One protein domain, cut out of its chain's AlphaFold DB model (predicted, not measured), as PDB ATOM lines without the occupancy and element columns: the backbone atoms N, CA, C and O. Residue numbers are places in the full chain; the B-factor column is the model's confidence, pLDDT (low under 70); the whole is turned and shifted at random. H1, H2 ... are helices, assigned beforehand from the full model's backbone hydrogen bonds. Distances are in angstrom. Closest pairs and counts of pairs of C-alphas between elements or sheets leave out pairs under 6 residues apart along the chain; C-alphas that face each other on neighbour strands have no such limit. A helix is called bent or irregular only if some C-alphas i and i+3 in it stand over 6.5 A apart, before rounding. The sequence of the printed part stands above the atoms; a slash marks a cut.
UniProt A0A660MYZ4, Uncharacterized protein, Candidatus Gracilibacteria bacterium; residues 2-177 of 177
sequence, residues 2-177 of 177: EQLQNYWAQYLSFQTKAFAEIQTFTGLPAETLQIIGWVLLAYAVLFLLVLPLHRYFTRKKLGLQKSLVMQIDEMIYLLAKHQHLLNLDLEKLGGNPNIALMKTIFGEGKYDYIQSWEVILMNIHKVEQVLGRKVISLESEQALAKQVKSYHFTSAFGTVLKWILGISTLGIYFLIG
ATOM      1  N   GLU A   2      91.338  67.886  25.434       73.69
ATOM      2  CA  GLU A   2      91.305  67.539  23.992       73.69
ATOM      3  C   GLU A   2      91.697  66.088  23.673       73.69
ATOM      4  O   GLU A   2      91.043  65.436  22.866       73.69
ATOM      5  N   GLN A   3      92.718  65.533  24.340       71.88
ATOM      6  CA  GLN A   3      93.118  64.138  24.108       71.88
ATOM      7  C   GLN A   3      92.005  63.143  24.464       71.88
ATOM      8  O   GLN A   3      91.747  62.219  23.699       71.88
ATOM      9  N   LEU A   4      91.297  63.354  25.579       69.31
ATOM     10  CA  LEU A   4      90.156  62.517  25.969       69.31
ATOM     11  C   LEU A   4      89.000  62.639  24.967       69.31
ATOM     12  O   LEU A   4      88.389  61.630  24.631       69.31
ATOM     13  N   GLN A   5      88.725  63.841  24.452       72.62
ATOM     14  CA  GLN A   5      87.703  64.046  23.418       72.62
ATOM     15  C   GLN A   5      88.055  63.346  22.100       72.62
ATOM     16  O   GLN A   5      87.183  62.717  21.507       72.62
ATOM     17  N   ASN A   6      89.323  63.377  21.681       80.44
ATOM     18  CA  ASN A   6      89.775  62.654  20.491       80.44
ATOM     19  C   ASN A   6      89.668  61.133  20.657       80.44
ATOM     20  O   ASN A   6      89.175  60.464  19.752       80.44
ATOM     21  N   TYR A   7      90.040  60.589  21.821       76.12
ATOM     22  CA  TYR A   7      89.842  59.164  22.107       76.12
ATOM     23  C   TYR A   7      88.360  58.769  22.077       76.12
ATOM     24  O   TYR A   7      88.012  57.735  21.506       76.12
ATOM     25  N   TRP A   8      87.474  59.606  22.625       67.25
ATOM     26  CA  TRP A   8      86.029  59.374  22.587       67.25
ATOM     27  C   TRP A   8      85.450  59.428  21.171       67.25
ATOM     28  O   TRP A   8      84.666  58.554  20.803       67.25
ATOM     29  N   ALA A   9      85.852  60.407  20.359       75.38
ATOM     30  CA  ALA A   9      85.412  60.523  18.969       75.38
ATOM     31  C   ALA A   9      85.877  59.324  18.128       75.38
ATOM     32  O   ALA A   9      85.111  58.770  17.338       75.38
ATOM     33  N   GLN A  10      87.113  58.871  18.348       79.00
ATOM     34  CA  GLN A  10      87.671  57.714  17.659       79.00
ATOM     35  C   GLN A  10      86.957  56.418  18.077       79.00
ATOM     36  O   GLN A  10      86.571  55.632  17.211       79.00
ATOM     37  N   TYR A  11      86.671  56.244  19.371       74.62
ATOM     38  CA  TYR A  11      85.878  55.129  19.898       74.62
ATOM     39  C   TYR A  11      84.449  55.096  19.332       74.62
ATOM     40  O   TYR A  11      84.000  54.055  18.854       74.62
ATOM     41  N   LEU A  12      83.752  56.237  19.311       75.06
ATOM     42  CA  LEU A  12      82.407  56.361  18.736       75.06
ATOM     43  C   LEU A  12      82.397  56.066  17.229       75.06
ATOM     44  O   LEU A  12      81.504  55.378  16.735       75.06
ATOM     45  N   SER A  13      83.412  56.532  16.494       73.88
ATOM     46  CA  SER A  13      83.544  56.258  15.057       73.88
ATOM     47  C   SER A  13      83.819  54.780  14.757       73.88
ATOM     48  O   SER A  13      83.352  54.248  13.753       73.88
ATOM     49  N   PHE A  14      84.550  54.096  15.640       76.81
ATOM     50  CA  PHE A  14      84.809  52.665  15.532       76.81
ATOM     51  C   PHE A  14      83.555  51.851  15.867       76.81
ATOM     52  O   PHE A  14      83.180  50.970  15.097       76.81
ATOM     53  N   GLN A  15      82.860  52.188  16.961       73.50
ATOM     54  CA  GLN A  15      81.606  51.530  17.327       73.50
ATOM     55  C   GLN A  15      80.551  51.654  16.229       73.50
ATOM     56  O   GLN A  15      79.940  50.657  15.861       73.50
ATOM     57  N   THR A  16      80.338  52.853  15.687       72.94
ATOM     58  CA  THR A  16      79.313  53.077  14.652       72.94
ATOM     59  C   THR A  16      79.599  52.289  13.373       72.94
ATOM     60  O   THR A  16      78.674  51.711  12.808       72.94
ATOM     61  N   LYS A  17      80.868  52.178  12.960       78.31
ATOM     62  CA  LYS A  17      81.275  51.326  11.829       78.31
ATOM     63  C   LYS A  17      81.066  49.838  12.109       78.31
ATOM     64  O   LYS A  17      80.475  49.150  11.285       78.31
ATOM     65  N   ALA A  18      81.487  49.360  13.280       71.75
ATOM     66  CA  ALA A  18      81.311  47.964  13.671       71.75
ATOM     67  C   ALA A  18      79.824  47.578  13.767       71.75
ATOM     68  O   ALA A  18      79.421  46.529  13.272       71.75
ATOM     69  N   PHE A  19      78.981  48.440  14.342       71.94
ATOM     70  CA  PHE A  19      77.539  48.204  14.408       71.94
ATOM     71  C   PHE A  19      76.870  48.241  13.033       71.94
ATOM     72  O   PHE A  19      75.964  47.447  12.805       71.94
ATOM     73  N   ALA A  20      77.323  49.098  12.112       68.81
ATOM     74  CA  ALA A  20      76.807  49.135  10.745       68.81
ATOM     75  C   ALA A  20      77.133  47.848   9.967       68.81
ATOM     76  O   ALA A  20      76.251  47.296   9.311       68.81
ATOM     77  N   GLU A  21      78.356  47.319  10.089       75.50
ATOM     78  CA  GLU A  21      78.736  46.032   9.484       75.50
ATOM     79  C   GLU A  21      77.922  44.866  10.070       75.50
ATOM     80  O   GLU A  21      77.379  44.035   9.336       75.50
ATOM     81  N   ILE A  22      77.747  44.836  11.394       69.44
ATOM     82  CA  ILE A  22      76.931  43.810  12.059       69.44
ATOM     83  C   ILE A  22      75.453  43.946  11.667       69.44
ATOM     84  O   ILE A  22      74.787  42.935  11.455       69.44
ATOM     85  N   GLN A  23      74.935  45.165  11.513       71.69
ATOM     86  CA  GLN A  23      73.574  45.420  11.040       71.69
ATOM     87  C   GLN A  23      73.369  44.908   9.614       71.69
ATOM     88  O   GLN A  23      72.366  44.246   9.348       71.69
ATOM     89  N   THR A  24      74.326  45.138   8.710       73.00
ATOM     90  CA  THR A  24      74.259  44.594   7.346       73.00
ATOM     91  C   THR A  24      74.301  43.066   7.308       73.00
ATOM     92  O   THR A  24      73.706  42.469   6.418       73.00
ATOM     93  N   PHE A  25      74.957  42.429   8.283       70.88
ATOM     94  CA  PHE A  25      75.071  40.973   8.357       70.88
ATOM     95  C   PHE A  25      73.881  40.296   9.062       70.88
ATOM     96  O   PHE A  25      73.460  39.214   8.667       70.88
ATOM     97  N   THR A  26      73.334  40.920  10.108       69.44
ATOM     98  CA  THR A  26      72.284  40.337  10.967       69.44
ATOM     99  C   THR A  26      70.871  40.807  10.621       69.44
ATOM    100  O   THR A  26      69.906  40.169  11.029       69.44
ATOM    101  N   GLY A  27      70.726  41.924   9.898       74.75
ATOM    102  CA  GLY A  27      69.431  42.539   9.585       74.75
ATOM    103  C   GLY A  27      68.702  43.141  10.795       74.75
ATOM    104  O   GLY A  27      67.560  43.577  10.660       74.75
ATOM    105  N   LEU A  28      69.333  43.169  11.974       76.81
ATOM    106  CA  LEU A  28      68.724  43.664  13.209       76.81
ATOM    107  C   LEU A  28      68.653  45.202  13.241       76.81
ATOM    108  O   LEU A  28      69.549  45.873  12.724       76.81
ATOM    109  N   PRO A  29      67.632  45.795  13.889       79.62
ATOM    110  CA  PRO A  29      67.572  47.237  14.104       79.62
ATOM    111  C   PRO A  29      68.788  47.735  14.898       79.62
ATOM    112  O   PRO A  29      69.249  47.076  15.835       79.62
ATOM    113  N   ALA A  30      69.275  48.937  14.574       72.25
ATOM    114  CA  ALA A  30      70.422  49.548  15.253       72.25
ATOM    115  C   ALA A  30      70.211  49.687  16.776       72.25
ATOM    116  O   ALA A  30      71.148  49.505  17.551       72.25
ATOM    117  N   GLU A  31      68.975  49.945  17.211       75.69
ATOM    118  CA  GLU A  31      68.596  50.028  18.629       75.69
ATOM    119  C   GLU A  31      68.801  48.690  19.355       75.69
ATOM    120  O   GLU A  31      69.373  48.642  20.444       75.69
ATOM    121  N   THR A  32      68.410  47.580  18.723       75.12
ATOM    122  CA  THR A  32      68.578  46.229  19.272       75.12
ATOM    123  C   THR A  32      70.057  45.865  19.393       75.12
ATOM    124  O   THR A  32      70.484  45.330  20.416       75.12
ATOM    125  N   LEU A  33      70.864  46.216  18.389       75.38
ATOM    126  CA  LEU A  33      72.311  45.994  18.406       75.38
ATOM    127  C   LEU A  33      73.018  46.785  19.511       75.38
ATOM    128  O   LEU A  33      73.900  46.243  20.179       75.38
ATOM    129  N   GLN A  34      72.609  48.033  19.750       77.19
ATOM    130  CA  GLN A  34      73.140  48.828  20.857       77.19
ATOM    131  C   GLN A  34      72.820  48.192  22.212       77.19
ATOM    132  O   GLN A  34      73.715  48.072  23.049       77.19
ATOM    133  N   ILE A  35      71.577  47.743  22.426       79.12
ATOM    134  CA  ILE A  35      71.169  47.074  23.670       79.12
ATOM    135  C   ILE A  35      71.996  45.802  23.892       79.12
ATOM    136  O   ILE A  35      72.570  45.630  24.967       79.12
ATOM    137  N   ILE A  36      72.125  44.946  22.872       79.56
ATOM    138  CA  ILE A  36      72.941  43.723  22.944       79.56
ATOM    139  C   ILE A  36      74.402  44.069  23.266       79.56
ATOM    140  O   ILE A  36      75.009  43.439  24.133       79.56
ATOM    141  N   GLY A  37      74.959  45.100  22.627       79.81
ATOM    142  CA  GLY A  37      76.317  45.573  22.888       79.81
ATOM    143  C   GLY A  37      76.530  46.013  24.340       79.81
ATOM    144  O   GLY A  37      77.509  45.608  24.967       79.81
ATOM    145  N   TRP A  38      75.596  46.784  24.906       80.12
ATOM    146  CA  TRP A  38      75.648  47.195  26.313       80.12
ATOM    147  C   TRP A  38      75.518  46.015  27.276       80.12
ATOM    148  O   TRP A  38      76.251  45.960  28.264       80.12
ATOM    149  N   VAL A  39      74.642  45.052  26.980       82.50
ATOM    150  CA  VAL A  39      74.488  43.831  27.784       82.50
ATOM    151  C   VAL A  39      75.772  43.000  27.771       82.50
ATOM    152  O   VAL A  39      76.236  42.576  28.830       82.50
ATOM    153  N   LEU A  40      76.390  42.808  26.602       82.94
ATOM    154  CA  LEU A  40      77.655  42.079  26.477       82.94
ATOM    155  C   LEU A  40      78.798  42.790  27.208       82.94
ATOM    156  O   LEU A  40      79.594  42.139  27.886       82.94
ATOM    157  N   LEU A  41      78.862  44.121  27.120       84.19
ATOM    158  CA  LEU A  41      79.862  44.911  27.832       84.19
ATOM    159  C   LEU A  41      79.670  44.817  29.353       84.19
ATOM    160  O   LEU A  41      80.631  44.564  30.082       84.19
ATOM    161  N   ALA A  42      78.433  44.947  29.838       82.19
ATOM    162  CA  ALA A  42      78.103  44.780  31.251       82.19
ATOM    163  C   ALA A  42      78.451  43.369  31.753       82.19
ATOM    164  O   ALA A  42      79.010  43.219  32.841       82.19
ATOM    165  N   TYR A  43      78.198  42.338  30.943       82.69
ATOM    166  CA  TYR A  43      78.587  40.967  31.258       82.69
ATOM    167  C   TYR A  43      80.102  40.779  31.310       82.69
ATOM    168  O   TYR A  43      80.604  40.155  32.242       82.69
ATOM    169  N   ALA A  44      80.846  41.348  30.358       84.00
ATOM    170  CA  ALA A  44      82.303  41.291  30.356       84.00
ATOM    171  C   ALA A  44      82.890  41.948  31.616       84.00
ATOM    172  O   ALA A  44      83.777  41.378  32.254       84.00
ATOM    173  N   VAL A  45      82.352  43.101  32.029       86.94
ATOM    174  CA  VAL A  45      82.734  43.773  33.282       86.94
ATOM    175  C   VAL A  45      82.396  42.906  34.497       86.94
ATOM    176  O   VAL A  45      83.245  42.716  35.371       86.94
ATOM    177  N   LEU A  46      81.194  42.328  34.547       86.31
ATOM    178  CA  LEU A  46      80.782  41.427  35.624       86.31
ATOM    179  C   LEU A  46      81.711  40.211  35.712       86.31
ATOM    180  O   LEU A  46      82.164  39.859  36.799       86.31
ATOM    181  N   PHE A  47      82.063  39.605  34.580       83.62
ATOM    182  CA  PHE A  47      82.982  38.475  34.521       83.62
ATOM    183  C   PHE A  47      84.385  38.858  35.008       83.62
ATOM    184  O   PHE A  47      84.970  38.143  35.825       83.62
ATOM    185  N   LEU A  48      84.899  40.016  34.583       87.69
ATOM    186  CA  LEU A  48      86.192  40.546  35.030       87.69
ATOM    187  C   LEU A  48      86.239  40.824  36.535       87.69
ATOM    188  O   LEU A  48      87.301  40.675  37.133       87.69
ATOM    189  N   LEU A  49      85.118  41.187  37.161       86.38
ATOM    190  CA  LEU A  49      85.036  41.404  38.609       86.38
ATOM    191  C   LEU A  49      84.830  40.101  39.387       86.38
ATOM    192  O   LEU A  49      85.498  39.852  40.393       86.38
ATOM    193  N   VAL A  50      83.919  39.244  38.929       84.25
ATOM    194  CA  VAL A  50      83.516  38.042  39.667       84.25
ATOM    195  C   VAL A  50      84.581  36.952  39.599       84.25
ATOM    196  O   VAL A  50      84.804  36.250  40.583       84.25
ATOM    197  N   LEU A  51      85.286  36.810  38.477       81.56
ATOM    198  CA  LEU A  51      86.282  35.756  38.286       81.56
ATOM    199  C   LEU A  51      87.499  35.855  39.233       81.56
ATOM    200  O   LEU A  51      87.833  34.838  39.858       81.56
ATOM    201  N   PRO A  52      88.165  37.017  39.411       83.81
ATOM    202  CA  PRO A  52      89.238  37.147  40.395       83.81
ATOM    203  C   PRO A  52      88.718  36.980  41.825       83.81
ATOM    204  O   PRO A  52      89.379  36.310  42.621       83.81
ATOM    205  N   LEU A  53      87.517  37.487  42.135       82.31
ATOM    206  CA  LEU A  53      86.872  37.262  43.431       82.31
ATOM    207  C   LEU A  53      86.670  35.765  43.686       82.31
ATOM    208  O   LEU A  53      87.120  35.245  44.704       82.31
ATOM    209  N   HIS A  54      86.070  35.038  42.747       79.69
ATOM    210  CA  HIS A  54      85.826  33.605  42.875       79.69
ATOM    211  C   HIS A  54      87.133  32.825  43.086       79.69
ATOM    212  O   HIS A  54      87.210  31.967  43.972       79.69
ATOM    213  N   ARG A  55      88.197  33.147  42.331       83.31
ATOM    214  CA  ARG A  55      89.530  32.547  42.524       83.31
ATOM    215  C   ARG A  55      90.091  32.842  43.916       83.31
ATOM    216  O   ARG A  55      90.597  31.928  44.567       83.31
ATOM    217  N   TYR A  56      89.980  34.085  44.382       84.69
ATOM    218  CA  TYR A  56      90.429  34.493  45.712       84.69
ATOM    219  C   TYR A  56      89.691  33.728  46.819       84.69
ATOM    220  O   TYR A  56      90.332  33.100  47.664       84.69
ATOM    221  N   PHE A  57      88.356  33.698  46.781       79.69
ATOM    222  CA  PHE A  57      87.546  32.993  47.777       79.69
ATOM    223  C   PHE A  57      87.776  31.476  47.748       79.69
ATOM    224  O   PHE A  57      87.832  30.855  48.806       79.69
ATOM    225  N   THR A  58      88.002  30.882  46.573       78.31
ATOM    226  CA  THR A  58      88.331  29.449  46.454       78.31
ATOM    227  C   THR A  58      89.671  29.126  47.121       78.31
ATOM    228  O   THR A  58      89.757  28.190  47.914       78.31
ATOM    229  N   ARG A  59      90.712  29.930  46.867       83.69
ATOM    230  CA  ARG A  59      92.025  29.761  47.517       83.69
ATOM    231  C   ARG A  59      91.935  29.959  49.026       83.69
ATOM    232  O   ARG A  59      92.477  29.157  49.782       83.69
ATOM    233  N   LYS A  60      91.212  30.992  49.467       80.94
ATOM    234  CA  LYS A  60      90.980  31.264  50.888       80.94
ATOM    235  C   LYS A  60      90.246  30.108  51.568       80.94
ATOM    236  O   LYS A  60      90.649  29.703  52.653       80.94
ATOM    237  N   LYS A  61      89.227  29.532  50.916       78.69
ATOM    238  CA  LYS A  61      88.500  28.356  51.411       78.69
ATOM    239  C   LYS A  61      89.429  27.158  51.605       78.69
ATOM    240  O   LYS A  61      89.391  26.555  52.670       78.69
ATOM    241  N   LEU A  62      90.278  26.850  50.622       80.00
ATOM    242  CA  LEU A  62      91.244  25.747  50.715       80.00
ATOM    243  C   LEU A  62      92.256  25.960  51.850       80.00
ATOM    244  O   LEU A  62      92.549  25.029  52.595       80.00
ATOM    245  N   GLY A  63      92.757  27.189  52.014       81.56
ATOM    246  CA  GLY A  63      93.657  27.537  53.116       81.56
ATOM    247  C   GLY A  63      92.993  27.375  54.486       81.56
ATOM    248  O   GLY A  63      93.569  26.754  55.377       81.56
ATOM    249  N   LEU A  64      91.760  27.870  54.633       82.38
ATOM    250  CA  LEU A  64      90.968  27.708  55.855       82.38
ATOM    251  C   LEU A  64      90.662  26.238  56.140       82.38
ATOM    252  O   LEU A  64      90.801  25.810  57.277       82.38
ATOM    253  N   GLN A  65      90.310  25.454  55.120       79.75
ATOM    254  CA  GLN A  65      90.064  24.022  55.267       79.75
ATOM    255  C   GLN A  65      91.312  23.294  55.769       79.75
ATOM    256  O   GLN A  65      91.231  22.544  56.733       79.75
ATOM    257  N   LYS A  66      92.477  23.552  55.164       81.12
ATOM    258  CA  LYS A  66      93.737  22.933  55.590       81.12
ATOM    259  C   LYS A  66      94.102  23.317  57.029       81.12
ATOM    260  O   LYS A  66      94.500  22.451  57.798       81.12
ATOM    261  N   SER A  67      93.940  24.592  57.388       80.56
ATOM    262  CA  SER A  67      94.177  25.092  58.750       80.56
ATOM    263  C   SER A  67      93.241  24.440  59.771       80.56
ATOM    264  O   SER A  67      93.697  23.984  60.813       80.56
ATOM    265  N   LEU A  68      91.946  24.352  59.453       80.56
ATOM    266  CA  LEU A  68      90.939  23.736  60.318       80.56
ATOM    267  C   LEU A  68      91.214  22.253  60.551       80.56
ATOM    268  O   LEU A  68      91.171  21.805  61.690       80.56
ATOM    269  N   VAL A  69      91.530  21.505  59.491       79.44
ATOM    270  CA  VAL A  69      91.871  20.080  59.605       79.44
ATOM    271  C   VAL A  69      93.116  19.895  60.466       79.44
ATOM    272  O   VAL A  69      93.101  19.074  61.371       79.44
ATOM    273  N   MET A  70      94.156  20.709  60.259       81.06
ATOM    274  CA  MET A  70      95.381  20.629  61.056       81.06
ATOM    275  C   MET A  70      95.134  20.917  62.543       81.06
ATOM    276  O   MET A  70      95.671  20.210  63.390       81.06
ATOM    277  N   GLN A  71      94.302  21.915  62.865       78.81
ATOM    278  CA  GLN A  71      93.926  22.192  64.253       78.81
ATOM    279  C   GLN A  71      93.138  21.034  64.857       78.81
ATOM    280  O   GLN A  71      93.455  20.595  65.954       78.81
ATOM    281  N   ILE A  72      92.146  20.506  64.145       77.31
ATOM    282  CA  ILE A  72      91.345  19.375  64.625       77.31
ATOM    283  C   ILE A  72      92.227  18.138  64.857       77.31
ATOM    284  O   ILE A  72      92.113  17.507  65.908       77.31
ATOM    285  N   ASP A  73      93.146  17.833  63.940       78.88
ATOM    286  CA  ASP A  73      94.102  16.731  64.087       78.88
ATOM    287  C   ASP A  73      95.011  16.926  65.309       78.88
ATOM    288  O   ASP A  73      95.238  15.984  66.068       78.88
ATOM    289  N   GLU A  74      95.495  18.148  65.551       81.56
ATOM    290  CA  GLU A  74      96.300  18.471  66.732       81.56
ATOM    291  C   GLU A  74      95.509  18.264  68.032       81.56
ATOM    292  O   GLU A  74      96.013  17.656  68.979       81.56
ATOM    293  N   MET A  75      94.248  18.698  68.071       75.19
ATOM    294  CA  MET A  75      93.362  18.505  69.223       75.19
ATOM    295  C   MET A  75      93.106  17.015  69.494       75.19
ATOM    296  O   MET A  75      93.185  16.572  70.642       75.19
ATOM    297  N   ILE A  76      92.855  16.226  68.442       75.12
ATOM    298  CA  ILE A  76      92.677  14.768  68.534       75.12
ATOM    299  C   ILE A  76      93.971  14.098  69.015       75.12
ATOM    300  O   ILE A  76      93.930  13.217  69.876       75.12
ATOM    301  N   TYR A  77      95.128  14.528  68.512       79.81
ATOM    302  CA  TYR A  77      96.423  14.006  68.939       79.81
ATOM    303  C   TYR A  77      96.700  14.292  70.421       79.81
ATOM    304  O   TYR A  77      97.101  13.391  71.161       79.81
ATOM    305  N   LEU A  78      96.463  15.526  70.880       74.75
ATOM    306  CA  LEU A  78      96.639  15.900  72.285       74.75
ATOM    307  C   LEU A  78      95.735  15.079  73.205       74.75
ATOM    308  O   LEU A  78      96.198  14.622  74.257       74.75
ATOM    309  N   LEU A  79      94.493  14.843  72.780       72.75
ATOM    310  CA  LEU A  79      93.541  13.977  73.467       72.75
ATOM    311  C   LEU A  79      94.078  12.545  73.594       72.75
ATOM    312  O   LEU A  79      94.185  12.027  74.706       72.75
ATOM    313  N   ALA A  80      94.481  11.934  72.477       70.94
ATOM    314  CA  ALA A  80      94.995  10.565  72.444       70.94
ATOM    315  C   ALA A  80      96.265  10.412  73.296       70.94
ATOM    316  O   ALA A  80      96.402   9.458  74.063       70.94
ATOM    317  N   LYS A  81      97.174  11.393  73.232       75.94
ATOM    318  CA  LYS A  81      98.386  11.434  74.057       75.94
ATOM    319  C   LYS A  81      98.050  11.478  75.549       75.94
ATOM    320  O   LYS A  81      98.668  10.760  76.332       75.94
ATOM    321  N   HIS A  82      97.082  12.299  75.954       70.81
ATOM    322  CA  HIS A  82      96.671  12.407  77.356       70.81
ATOM    323  C   HIS A  82      95.964  11.145  77.856       70.81
ATOM    324  O   HIS A  82      96.205  10.737  78.990       70.81
ATOM    325  N   GLN A  83      95.149  10.510  77.011       66.44
ATOM    326  CA  GLN A  83      94.508   9.230  77.315       66.44
ATOM    327  C   GLN A  83      95.533   8.105  77.494       66.44
ATOM    328  O   GLN A  83      95.455   7.360  78.469       66.44
ATOM    329  N   HIS A  84      96.519   8.016  76.595       68.88
ATOM    330  CA  HIS A  84      97.567   6.998  76.656       68.88
ATOM    331  C   HIS A  84      98.486   7.172  77.874       68.88
ATOM    332  O   HIS A  84      98.773   6.205  78.569       68.88
ATOM    333  N   LEU A  85      98.913   8.406  78.173       64.62
ATOM    334  CA  LEU A  85      99.834   8.681  79.284       64.62
ATOM    335  C   LEU A  85      99.229   8.432  80.671       64.62
ATOM    336  O   LEU A  85      99.971   8.175  81.614       64.62
ATOM    337  N   LEU A  86      97.910   8.546  80.817       61.94
ATOM    338  CA  LEU A  86      97.239   8.428  82.112       61.94
ATOM    339  C   LEU A  86      96.646   7.042  82.384       61.94
ATOM    340  O   LEU A  86      96.064   6.871  83.452       61.94
ATOM    341  N   ASN A  87      96.784   6.073  81.462       58.53
ATOM    342  CA  ASN A  87      96.166   4.743  81.575       58.53
ATOM    343  C   ASN A  87      94.712   4.832  82.072       58.53
ATOM    344  O   ASN A  87      94.317   4.127  83.001       58.53
ATOM    345  N   LEU A  88      93.932   5.767  81.513       57.19
ATOM    346  CA  LEU A  88      92.554   5.945  81.956       57.19
ATOM    347  C   LEU A  88      91.788   4.653  81.756       57.19
ATOM    348  O   LEU A  88      91.782   4.093  80.663       57.19
ATOM    349  N   ASP A  89      91.137   4.214  82.827       52.81
ATOM    350  CA  ASP A  89      90.307   3.026  82.821       52.81
ATOM    351  C   ASP A  89      89.029   3.317  82.028       52.81
ATOM    352  O   ASP A  89      88.048   3.901  82.498       52.81
ATOM    353  N   LEU A  90      89.136   2.983  80.750       53.09
ATOM    354  CA  LEU A  90      88.203   3.211  79.662       53.09
ATOM    355  C   LEU A  90      86.794   2.652  79.950       53.09
ATOM    356  O   LEU A  90      85.813   3.131  79.385       53.09
ATOM    357  N   GLU A  91      86.655   1.689  80.864       48.91
ATOM    358  CA  GLU A  91      85.355   1.140  81.267       48.91
ATOM    359  C   GLU A  91      84.494   2.128  82.069       48.91
ATOM    360  O   GLU A  91      83.273   2.149  81.902       48.91
ATOM    361  N   LYS A  92      85.099   3.026  82.863       49.34
ATOM    362  CA  LYS A  92      84.359   4.039  83.650       49.34
ATOM    363  C   LYS A  92      83.761   5.168  82.804       49.34
ATOM    364  O   LYS A  92      82.995   5.980  83.315       49.34
ATOM    365  N   LEU A  93      84.093   5.208  81.515       51.00
ATOM    366  CA  LEU A  93      83.628   6.188  80.530       51.00
ATOM    367  C   LEU A  93      82.412   5.703  79.709       51.00
ATOM    368  O   LEU A  93      81.985   6.407  78.796       51.00
ATOM    369  N   GLY A  94      81.821   4.546  80.046       41.16
ATOM    370  CA  GLY A  94      80.575   4.066  79.429       41.16
ATOM    371  C   GLY A  94      80.765   3.220  78.162       41.16
ATOM    372  O   GLY A  94      80.015   3.377  77.200       41.16
ATOM    373  N   GLY A  95      81.743   2.307  78.173       44.34
ATOM    374  CA  GLY A  95      82.097   1.422  77.051       44.34
ATOM    375  C   GLY A  95      83.335   1.911  76.295       44.34
ATOM    376  O   GLY A  95      83.610   3.103  76.309       44.34
ATOM    377  N   ASN A  96      84.085   0.992  75.659       43.94
ATOM    378  CA  ASN A  96      85.419   1.223  75.069       43.94
ATOM    379  C   ASN A  96      85.544   2.607  74.368       43.94
ATOM    380  O   ASN A  96      85.160   2.729  73.207       43.94
ATOM    381  N   PRO A  97      86.088   3.645  75.032       47.88
ATOM    382  CA  PRO A  97      86.091   5.044  74.607       47.88
ATOM    383  C   PRO A  97      87.094   5.326  73.502       47.88
ATOM    384  O   PRO A  97      86.842   6.200  72.682       47.88
ATOM    385  N   ASN A  98      88.192   4.566  73.426       43.69
ATOM    386  CA  ASN A  98      89.117   4.649  72.294       43.69
ATOM    387  C   ASN A  98      88.416   4.222  71.002       43.69
ATOM    388  O   ASN A  98      88.653   4.804  69.947       43.69
ATOM    389  N   ILE A  99      87.492   3.260  71.101       41.78
ATOM    390  CA  ILE A  99      86.628   2.861  69.995       41.78
ATOM    391  C   ILE A  99      85.436   3.812  69.879       41.78
ATOM    392  O   ILE A  99      85.127   4.202  68.772       41.78
ATOM    393  N   ALA A 100      84.780   4.253  70.954       45.91
ATOM    394  CA  ALA A 100      83.555   5.050  70.874       45.91
ATOM    395  C   ALA A 100      83.788   6.512  70.462       45.91
ATOM    396  O   ALA A 100      82.979   7.033  69.702       45.91
ATOM    397  N   LEU A 101      84.876   7.164  70.891       53.03
ATOM    398  CA  LEU A 101      85.218   8.548  70.525       53.03
ATOM    399  C   LEU A 101      85.702   8.632  69.080       53.03
ATOM    400  O   LEU A 101      85.171   9.422  68.306       53.03
ATOM    401  N   MET A 102      86.639   7.764  68.680       51.44
ATOM    402  CA  MET A 102      87.028   7.674  67.273       51.44
ATOM    403  C   MET A 102      85.866   7.173  66.412       51.44
ATOM    404  O   MET A 102      85.603   7.769  65.387       51.44
ATOM    405  N   LYS A 103      85.065   6.186  66.822       51.62
ATOM    406  CA  LYS A 103      83.900   5.727  66.038       51.62
ATOM    407  C   LYS A 103      82.713   6.697  66.059       51.62
ATOM    408  O   LYS A 103      81.848   6.547  65.214       51.62
ATOM    409  N   THR A 104      82.629   7.686  66.958       53.47
ATOM    410  CA  THR A 104      81.647   8.791  66.825       53.47
ATOM    411  C   THR A 104      82.175   9.935  65.967       53.47
ATOM    412  O   THR A 104      81.383  10.555  65.262       53.47
ATOM    413  N   ILE A 105      83.486  10.194  65.986       52.31
ATOM    414  CA  ILE A 105      84.144  11.165  65.094       52.31
ATOM    415  C   ILE A 105      84.240  10.619  63.654       52.31
ATOM    416  O   ILE A 105      84.067  11.371  62.706       52.31
ATOM    417  N   PHE A 106      84.450   9.311  63.499       53.22
ATOM    418  CA  PHE A 106      84.645   8.577  62.239       53.22
ATOM    419  C   PHE A 106      83.488   7.611  61.913       53.22
ATOM    420  O   PHE A 106      83.626   6.735  61.059       53.22
ATOM    421  N   GLY A 107      82.362   7.732  62.618       51.38
ATOM    422  CA  GLY A 107      81.170   6.897  62.440       51.38
ATOM    423  C   GLY A 107      80.331   7.291  61.232       51.38
ATOM    424  O   GLY A 107      80.367   8.439  60.788       51.38
ATOM    425  N   GLU A 108      79.574   6.315  60.725       42.50
ATOM    426  CA  GLU A 108      78.835   6.339  59.457       42.50
ATOM    427  C   GLU A 108      78.212   7.707  59.121       42.50
ATOM    428  O   GLU A 108      77.288   8.188  59.777       42.50
ATOM    429  N   GLY A 109      78.738   8.330  58.062       48.69
ATOM    430  CA  GLY A 109      78.168   9.524  57.431       48.69
ATOM    431  C   GLY A 109      78.799  10.869  57.806       48.69
ATOM    432  O   GLY A 109      78.464  11.865  57.168       48.69
ATOM    433  N   LYS A 110      79.730  10.938  58.771       51.88
ATOM    434  CA  LYS A 110      80.360  12.202  59.212       51.88
ATOM    435  C   LYS A 110      81.861  12.269  58.910       51.88
ATOM    436  O   LYS A 110      82.687  12.316  59.807       51.88
ATOM    437  N   TYR A 111      82.220  12.316  57.628       55.38
ATOM    438  CA  TYR A 111      83.624  12.427  57.190       55.38
ATOM    439  C   TYR A 111      84.151  13.870  57.107       55.38
ATOM    440  O   TYR A 111      85.327  14.080  56.818       55.38
ATOM    441  N   ASP A 112      83.300  14.877  57.331       67.25
ATOM    442  CA  ASP A 112      83.704  16.283  57.273       67.25
ATOM    443  C   ASP A 112      83.985  16.817  58.684       67.25
ATOM    444  O   ASP A 112      83.066  17.156  59.443       67.25
ATOM    445  N   TYR A 113      85.273  16.894  59.030       66.62
ATOM    446  CA  TYR A 113      85.764  17.464  60.287       66.62
ATOM    447  C   TYR A 113      85.196  18.861  60.556       66.62
ATOM    448  O   TYR A 113      84.910  19.202  61.701       66.62
ATOM    449  N   ILE A 114      84.977  19.654  59.503       72.00
ATOM    450  CA  ILE A 114      84.472  21.020  59.632       72.00
ATOM    451  C   ILE A 114      82.987  21.026  59.987       72.00
ATOM    452  O   ILE A 114      82.545  21.918  60.695       72.00
ATOM    453  N   GLN A 115      82.208  20.038  59.546       73.12
ATOM    454  CA  GLN A 115      80.793  19.927  59.920       73.12
ATOM    455  C   GLN A 115      80.610  19.312  61.308       73.12
ATOM    456  O   GLN A 115      79.629  19.596  61.989       73.12
ATOM    457  N   SER A 116      81.562  18.486  61.738       72.00
ATOM    458  CA  SER A 116      81.491  17.752  63.005       72.00
ATOM    459  C   SER A 116      82.293  18.403  64.135       72.00
ATOM    460  O   SER A 116      82.409  17.817  65.209       72.00
ATOM    461  N   TRP A 117      82.826  19.610  63.924       76.38
ATOM    462  CA  TRP A 117      83.725  20.293  64.860       76.38
ATOM    463  C   TRP A 117      83.122  20.484  66.265       76.38
ATOM    464  O   TRP A 117      83.824  20.290  67.253       76.38
ATOM    465  N   GLU A 118      81.820  20.777  66.375       77.19
ATOM    466  CA  GLU A 118      81.124  20.904  67.670       77.19
ATOM    467  C   GLU A 118      81.079  19.572  68.425       77.19
ATOM    468  O   GLU A 118      81.267  19.531  69.638       77.19
ATOM    469  N   VAL A 119      80.874  18.465  67.703       73.50
ATOM    470  CA  VAL A 119      80.863  17.115  68.285       73.50
ATOM    471  C   VAL A 119      82.261  16.739  68.766       73.50
ATOM    472  O   VAL A 119      82.403  16.166  69.845       73.50
ATOM    473  N   ILE A 120      83.292  17.100  67.996       74.31
ATOM    474  CA  ILE A 120      84.697  16.891  68.361       74.31
ATOM    475  C   ILE A 120      85.034  17.682  69.633       74.31
ATOM    476  O   ILE A 120      85.541  17.093  70.586       74.31
ATOM    477  N   LEU A 121      84.682  18.972  69.699       77.69
ATOM    478  CA  LEU A 121      84.880  19.801  70.896       77.69
ATOM    479  C   LEU A 121      84.119  19.277  72.114       77.69
ATOM    480  O   LEU A 121      84.694  19.158  73.190       77.69
ATOM    481  N   MET A 122      82.848  18.906  71.952       75.12
ATOM    482  CA  MET A 122      82.053  18.341  73.042       75.12
ATOM    483  C   MET A 122      82.693  17.059  73.594       75.12
ATOM    484  O   MET A 122      82.713  16.834  74.805       75.12
ATOM    485  N   ASN A 123      83.227  16.213  72.714       72.31
ATOM    486  CA  ASN A 123      83.934  14.999  73.103       72.31
ATOM    487  C   ASN A 123      85.251  15.304  73.832       72.31
ATOM    488  O   ASN A 123      85.545  14.653  74.834       72.31
ATOM    489  N   ILE A 124      85.999  16.318  73.391       75.94
ATOM    490  CA  ILE A 124      87.171  16.820  74.118       75.94
ATOM    491  C   ILE A 124      86.766  17.282  75.522       75.94
ATOM    492  O   ILE A 124      87.361  16.828  76.494       75.94
ATOM    493  N   HIS A 125      85.733  18.120  75.658       79.81
ATOM    494  CA  HIS A 125      85.295  18.644  76.960       79.81
ATOM    495  C   HIS A 125      84.877  17.539  77.931       79.81
ATOM    496  O   HIS A 125      85.201  17.613  79.113       79.81
ATOM    497  N   LYS A 126      84.216  16.478  77.452       71.88
ATOM    498  CA  LYS A 126      83.904  15.298  78.280       71.88
ATOM    499  C   LYS A 126      85.166  14.621  78.812       71.88
ATOM    500  O   LYS A 126      85.210  14.220  79.973       71.88
ATOM    501  N   VAL A 127      86.198  14.505  77.980       68.31
ATOM    502  CA  VAL A 127      87.487  13.940  78.396       68.31
ATOM    503  C   VAL A 127      88.198  14.873  79.376       68.31
ATOM    504  O   VAL A 127      88.702  14.396  80.385       68.31
ATOM    505  N   GLU A 128      88.185  16.187  79.153       74.06
ATOM    506  CA  GLU A 128      88.735  17.173  80.098       74.06
ATOM    507  C   GLU A 128      88.064  17.107  81.475       74.06
ATOM    508  O   GLU A 128      88.749  17.170  82.497       74.06
ATOM    509  N   GLN A 129      86.740  16.923  81.516       75.88
ATOM    510  CA  GLN A 129      85.987  16.734  82.760       75.88
ATOM    511  C   GLN A 129      86.447  15.487  83.519       75.88
ATOM    512  O   GLN A 129      86.674  15.551  84.724       75.88
ATOM    513  N   VAL A 130      86.632  14.367  82.817       69.06
ATOM    514  CA  VAL A 130      87.085  13.100  83.419       69.06
ATOM    515  C   VAL A 130      88.541  13.191  83.871       69.06
ATOM    516  O   VAL A 130      88.918  12.634  84.898       69.06
ATOM    517  N   LEU A 131      89.358  13.927  83.121       69.56
ATOM    518  CA  LEU A 131      90.753  14.201  83.441       69.56
ATOM    519  C   LEU A 131      90.931  15.201  84.591       69.56
ATOM    520  O   LEU A 131      92.033  15.298  85.129       69.56
ATOM    521  N   GLY A 132      89.899  15.981  84.928       72.12
ATOM    522  CA  GLY A 132      89.985  17.075  85.897       72.12
ATOM    523  C   GLY A 132      90.938  18.203  85.478       72.12
ATOM    524  O   GLY A 132      91.338  19.012  86.312       72.12
ATOM    525  N   ARG A 133      91.334  18.257  84.199       75.62
ATOM    526  CA  ARG A 133      92.247  19.268  83.647       75.62
ATOM    527  C   ARG A 133      91.885  19.604  82.209       75.62
ATOM    528  O   ARG A 133      91.460  18.732  81.452       75.62
ATOM    529  N   LYS A 134      92.140  20.854  81.819       80.44
ATOM    530  CA  LYS A 134      92.066  21.262  80.415       80.44
ATOM    531  C   LYS A 134      93.213  20.645  79.614       80.44
ATOM    532  O   LYS A 134      94.372  20.738  80.014       80.44
ATOM    533  N   VAL A 135      92.870  20.021  78.492       73.88
ATOM    534  CA  VAL A 135      93.787  19.500  77.468       73.88
ATOM    535  C   VAL A 135      93.987  20.556  76.380       73.88
ATOM    536  O   VAL A 135      95.061  20.636  75.789       73.88
ATOM    537  N   ILE A 136      92.973  21.392  76.147       79.69
ATOM    538  CA  ILE A 136      92.949  22.422  75.113       79.69
ATOM    539  C   ILE A 136      92.783  23.798  75.756       79.69
ATOM    540  O   ILE A 136      92.008  23.997  76.693       79.69
ATOM    541  N   SER A 137      93.539  24.777  75.259       82.50
ATOM    542  CA  SER A 137      93.425  26.157  75.727       82.50
ATOM    543  C   SER A 137      92.134  26.809  75.214       82.50
ATOM    544  O   SER A 137      91.641  26.517  74.124       82.50
ATOM    545  N   LEU A 138      91.602  27.759  75.989       84.44
ATOM    546  CA  LEU A 138      90.440  28.549  75.566       84.44
ATOM    547  C   LEU A 138      90.733  29.353  74.281       84.44
ATOM    548  O   LEU A 138      89.839  29.563  73.465       84.44
ATOM    549  N   GLU A 139      91.987  29.772  74.079       82.31
ATOM    550  CA  GLU A 139      92.422  30.463  72.859       82.31
ATOM    551  C   GLU A 139      92.303  29.573  71.618       82.31
ATOM    552  O   GLU A 139      91.808  30.033  70.588       82.31
ATOM    553  N   SER A 140      92.694  28.299  71.712       78.94
ATOM    554  CA  SER A 140      92.577  27.343  70.606       78.94
ATOM    555  C   SER A 140      91.117  27.079  70.233       78.94
ATOM    556  O   SER A 140      90.786  27.040  69.048       78.94
ATOM    557  N   GLU A 141      90.216  26.977  71.215       83.81
ATOM    558  CA  GLU A 141      88.773  26.834  70.967       83.81
ATOM    559  C   GLU A 141      88.183  28.064  70.256       83.81
ATOM    560  O   GLU A 141      87.452  27.937  69.270       83.81
ATOM    561  N   GLN A 142      88.527  29.270  70.719       86.88
ATOM    562  CA  GLN A 142      88.073  30.517  70.097       86.88
ATOM    563  C   GLN A 142      88.639  30.692  68.682       86.88
ATOM    564  O   GLN A 142      87.930  31.149  67.778       86.88
ATOM    565  N   ALA A 143      89.903  30.315  68.471       84.50
ATOM    566  CA  ALA A 143      90.540  30.328  67.163       84.50
ATOM    567  C   ALA A 143      89.834  29.373  66.190       84.50
ATOM    568  O   ALA A 143      89.505  29.793  65.075       84.50
ATOM    569  N   LEU A 144      89.524  28.148  66.627       84.25
ATOM    570  CA  LEU A 144      88.778  27.166  65.841       84.25
ATOM    571  C   LEU A 144      87.392  27.707  65.463       84.25
ATOM    572  O   LEU A 144      87.058  27.767  64.279       84.25
ATOM    573  N   ALA A 145      86.618  28.204  66.433       85.69
ATOM    574  CA  ALA A 145      85.284  28.758  66.188       85.69
ATOM    575  C   ALA A 145      85.313  29.932  65.188       85.69
ATOM    576  O   ALA A 145      84.488  30.021  64.270       85.69
ATOM    577  N   LYS A 146      86.306  30.825  65.310       88.50
ATOM    578  CA  LYS A 146      86.507  31.942  64.373       88.50
ATOM    579  C   LYS A 146      86.841  31.449  62.963       88.50
ATOM    580  O   LYS A 146      86.319  31.999  61.987       88.50
ATOM    581  N   GLN A 147      87.689  30.429  62.838       83.00
ATOM    582  CA  GLN A 147      88.059  29.849  61.546       83.00
ATOM    583  C   GLN A 147      86.889  29.113  60.887       83.00
ATOM    584  O   GLN A 147      86.659  29.317  59.693       83.00
ATOM    585  N   VAL A 148      86.094  28.354  61.647       86.00
ATOM    586  CA  VAL A 148      84.886  27.679  61.148       86.00
ATOM    587  C   VAL A 148      83.867  28.702  60.642       86.00
ATOM    588  O   VAL A 148      83.372  28.590  59.517       86.00
ATOM    589  N   LYS A 149      83.622  29.781  61.400       87.25
ATOM    590  CA  LYS A 149      82.751  30.882  60.954       87.25
ATOM    591  C   LYS A 149      83.254  31.513  59.651       87.25
ATOM    592  O   LYS A 149      82.469  31.761  58.735       87.25
ATOM    593  N   SER A 150      84.565  31.752  59.545       84.62
ATOM    594  CA  SER A 150      85.175  32.290  58.323       84.62
ATOM    595  C   SER A 150      85.046  31.328  57.138       84.62
ATOM    596  O   SER A 150      84.795  31.774  56.016       84.62
ATOM    597  N   TYR A 151      85.159  30.019  57.375       85.56
ATOM    598  CA  TYR A 151      84.973  28.986  56.360       85.56
ATOM    599  C   TYR A 151      83.537  28.963  55.829       85.56
ATOM    600  O   TYR A 151      83.345  29.040  54.613       85.56
ATOM    601  N   HIS A 152      82.526  28.946  56.707       83.75
ATOM    602  CA  HIS A 152      81.122  28.983  56.285       83.75
ATOM    603  C   HIS A 152      80.787  30.264  55.522       83.75
ATOM    604  O   HIS A 152      80.172  30.189  54.460       83.75
ATOM    605  N   PHE A 153      81.261  31.420  55.996       83.69
ATOM    606  CA  PHE A 153      81.087  32.689  55.287       83.69
ATOM    607  C   PHE A 153      81.717  32.652  53.887       83.69
ATOM    608  O   PHE A 153      81.066  32.976  52.898       83.69
ATOM    609  N   THR A 154      82.969  32.196  53.788       83.19
ATOM    610  CA  THR A 154      83.698  32.069  52.514       83.19
ATOM    611  C   THR A 154      82.988  31.097  51.567       83.19
ATOM    612  O   THR A 154      82.892  31.358  50.369       83.19
ATOM    613  N   SER A 155      82.458  29.988  52.091       81.06
ATOM    614  CA  SER A 155      81.723  29.001  51.300       81.06
ATOM    615  C   SER A 155      80.384  29.549  50.800       81.06
ATOM    616  O   SER A 155      80.081  29.392  49.620       81.06
ATOM    617  N   ALA A 156      79.610  30.225  51.654       81.50
ATOM    618  CA  ALA A 156      78.348  30.856  51.272       81.50
ATOM    619  C   ALA A 156      78.567  31.934  50.202       81.50
ATOM    620  O   ALA A 156      77.894  31.935  49.173       81.50
ATOM    621  N   PHE A 157      79.571  32.793  50.395       82.00
ATOM    622  CA  PHE A 157      79.908  33.841  49.437       82.00
ATOM    623  C   PHE A 157      80.347  33.268  48.083       82.00
ATOM    624  O   PHE A 157      79.900  33.728  47.035       82.00
ATOM    625  N   GLY A 158      81.159  32.205  48.087       79.69
ATOM    626  CA  GLY A 158      81.531  31.490  46.864       79.69
ATOM    627  C   GLY A 158      80.322  30.927  46.108       79.69
ATOM    628  O   GLY A 158      80.275  31.016  44.882       79.69
ATOM    629  N   THR A 159      79.325  30.397  46.820       82.94
ATOM    630  CA  THR A 159      78.068  29.920  46.220       82.94
ATOM    631  C   THR A 159      77.260  31.065  45.608       82.94
ATOM    632  O   THR A 159      76.784  30.927  44.485       82.94
ATOM    633  N   VAL A 160      77.160  32.214  46.283       85.44
ATOM    634  CA  VAL A 160      76.479  33.407  45.746       85.44
ATOM    635  C   VAL A 160      77.127  33.879  44.443       85.44
ATOM    636  O   VAL A 160      76.425  34.110  43.464       85.44
ATOM    637  N   LEU A 161      78.462  33.946  44.382       83.56
ATOM    638  CA  LEU A 161      79.169  34.330  43.152       83.56
ATOM    639  C   LEU A 161      78.878  33.373  41.985       83.56
ATOM    640  O   LEU A 161      78.733  33.819  40.848       83.56
ATOM    641  N   LYS A 162      78.751  32.066  42.258       82.12
ATOM    642  CA  LYS A 162      78.356  31.082  41.238       82.12
ATOM    643  C   LYS A 162      76.930  31.306  40.744       82.12
ATOM    644  O   LYS A 162      76.703  31.222  39.543       82.12
ATOM    645  N   TRP A 163      75.993  31.616  41.641       84.69
ATOM    646  CA  TRP A 163      74.613  31.937  41.264       84.69
ATOM    647  C   TRP A 163      74.525  33.203  40.421       84.69
ATOM    648  O   TRP A 163      73.832  33.193  39.410       84.69
ATOM    649  N   ILE A 164      75.265  34.255  40.783       84.44
ATOM    650  CA  ILE A 164      75.332  35.493  39.995       84.44
ATOM    651  C   ILE A 164      75.804  35.176  38.573       84.44
ATOM    652  O   ILE A 164      75.123  35.536  37.620       84.44
ATOM    653  N   LEU A 165      76.905  34.431  38.421       81.94
ATOM    654  CA  LEU A 165      77.387  34.018  37.099       81.94
ATOM    655  C   LEU A 165      76.357  33.174  36.341       81.94
ATOM    656  O   LEU A 165      76.131  33.419  35.162       81.94
ATOM    657  N   GLY A 166      75.724  32.207  37.007       83.88
ATOM    658  CA  GLY A 166      74.722  31.336  36.390       83.88
ATOM    659  C   GLY A 166      73.513  32.110  35.866       83.88
ATOM    660  O   GLY A 166      73.134  31.938  34.710       83.88
ATOM    661  N   ILE A 167      72.951  33.007  36.680       84.31
ATOM    662  CA  ILE A 167      71.813  33.853  36.295       84.31
ATOM    663  C   ILE A 167      72.216  34.810  35.172       84.31
ATOM    664  O   ILE A 167      71.477  34.949  34.202       84.31
ATOM    665  N   SER A 168      73.396  35.434  35.255       78.81
ATOM    666  CA  SER A 168      73.887  36.322  34.197       78.81
ATOM    667  C   SER A 168      74.075  35.590  32.864       78.81
ATOM    668  O   SER A 168      73.694  36.118  31.824       78.81
ATOM    669  N   THR A 169      74.609  34.365  32.877       81.38
ATOM    670  CA  THR A 169      74.760  33.552  31.661       81.38
ATOM    671  C   THR A 169      73.405  33.124  31.089       81.38
ATOM    672  O   THR A 169      73.211  33.202  29.877       81.38
ATOM    673  N   LEU A 170      72.449  32.724  31.936       83.62
ATOM    674  CA  LEU A 170      71.086  32.399  31.497       83.62
ATOM    675  C   LEU A 170      70.376  33.615  30.890       83.62
ATOM    676  O   LEU A 170      69.726  33.483  29.859       83.62
ATOM    677  N   GLY A 171      70.538  34.797  31.488       77.69
ATOM    678  CA  GLY A 171      69.960  36.039  30.973       77.69
ATOM    679  C   GLY A 171      70.447  36.384  29.565       77.69
ATOM    680  O   GLY A 171      69.653  36.819  28.741       77.69
ATOM    681  N   ILE A 172      71.723  36.131  29.260       77.75
ATOM    682  CA  ILE A 172      72.270  36.310  27.903       77.75
ATOM    683  C   ILE A 172      71.707  35.274  26.941       77.75
ATOM    684  O   ILE A 172      71.354  35.619  25.819       77.75
ATOM    685  N   TYR A 173      71.601  34.020  27.378       77.88
ATOM    686  CA  TYR A 173      71.041  32.958  26.549       77.88
ATOM    687  C   TYR A 173      69.598  33.276  26.123       77.88
ATOM    688  O   TYR A 173      69.290  33.176  24.944       77.88
ATOM    689  N   PHE A 174      68.757  33.758  27.046       77.19
ATOM    690  CA  PHE A 174      67.385  34.213  26.758       77.19
ATOM    691  C   PHE A 174      67.292  35.487  25.907       77.19
ATOM    692  O   PHE A 174      66.230  35.788  25.378       77.19
ATOM    693  N   LEU A 175      68.363  36.279  25.828       69.12
ATOM    694  CA  LEU A 175      68.409  37.495  25.011       69.12
ATOM    695  C   LEU A 175      68.835  37.218  23.566       69.12
ATOM    696  O   LEU A 175      68.599  38.053  22.697       69.12
ATOM    697  N   ILE A 176      69.504  36.087  23.330       65.94
ATOM    698  CA  ILE A 176      70.059  35.700  22.027       65.94
ATOM    699  C   ILE A 176      69.226  34.595  21.357       65.94
ATOM    700  O   ILE A 176      69.165  34.573  20.128       65.94
ATOM    701  N   GLY A 177      68.636  33.677  22.132       53.88
ATOM    702  CA  GLY A 177      67.772  32.590  21.648       53.88
ATOM    703  C   GLY A 177      66.295  32.933  21.724       53.88
ATOM    704  O   GLY A 177      65.566  32.485  20.814       53.88
TER     705      GLY A 177
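This is residues 2 to 177 of the 177 residues of an uncharacterized protein of Candidatus Gracilibacteria bacterium (UniProt A0A660MYZ4). What shape does the backbone make? Two very long helices, H2 and H6, run side by side in opposite directions as a rod; a small head of the short helices H3, H4 and H5 lies by the last part of H2, and H1 turns off from its first part as the foot of an L. Residues 2 to 14 of H1 stick out free. What is it built of? The printed part has 176 residues, with six named helices, H1 to H6 in order, and no named strand: the class is all helix. How large is it? It is extended, with a radius of gyration of the C-alphas of 28.9 A and spans of 87 by 40 by 16 A.

What does the longest helix meet? H2, residues 30 to 85, is the hub and touches three helices. It touches H6, residues 138 to 176, at a shallow tilt of 24 degrees, opposite ways, with the closest C-alphas those of Lys 61 and Tyr 151, 6.1 A apart. With residues 30 to 34 alone it touches H1, residues 2 to 26, about perpendicular at 79 degrees; the C-alphas of Gln 23 and Ala 30 are closest at 6.7 A. How do the short helices sit? H5, residues 117 to 131, only just touches H2, with 3 pairs of C-alphas within 8 A, the closest Leu 79 and Ile 124 at 7.0 A, at a shallow tilt of 17 degrees, the same way. H4, residues 97 to 105, and H5 form a hairpin and only just touch, with 3 pairs of C-alphas within 8 A, the closest Ile 105 and Ile 120 at 6.6 A. H3, residues 90 to 93, and H4 touch only at the corner, and only just, with 3 pairs; H1 and H6 are apart. Are the backbones well formed? Every O i to N i+4 pair is within hydrogen-bond range in H1, H5 and H6, against 50 of 52 in H2 and 4 of 5 in H4; H3 is too short for such a pair.

Where does H2 run? It spans 81.5 A from C-alpha 30 at (70.422, 49.548, 15.253) to C-alpha 85 at (99.834, 8.681, 79.284). It is neither bent nor irregular, but only just: C-alphas 49 and 52 are 6.2 A apart. How long are the others? H6 measures 57.7 A and ends with C-alpha 176 at (70.059, 35.700, 22.027). H1 measures 35.7 A, H5 20.8 A, H4 11.5 A and H3 5.5 A.

Which C-alphas are farthest apart? Those of Glu 2 and Glu 91, at 87.9 A. Is it continuous? The printed part has no cut, and the link from H4 to H5 is long, with 11 residues. Where is confidence low? Residues 83 to 113 are among the 42 under 70.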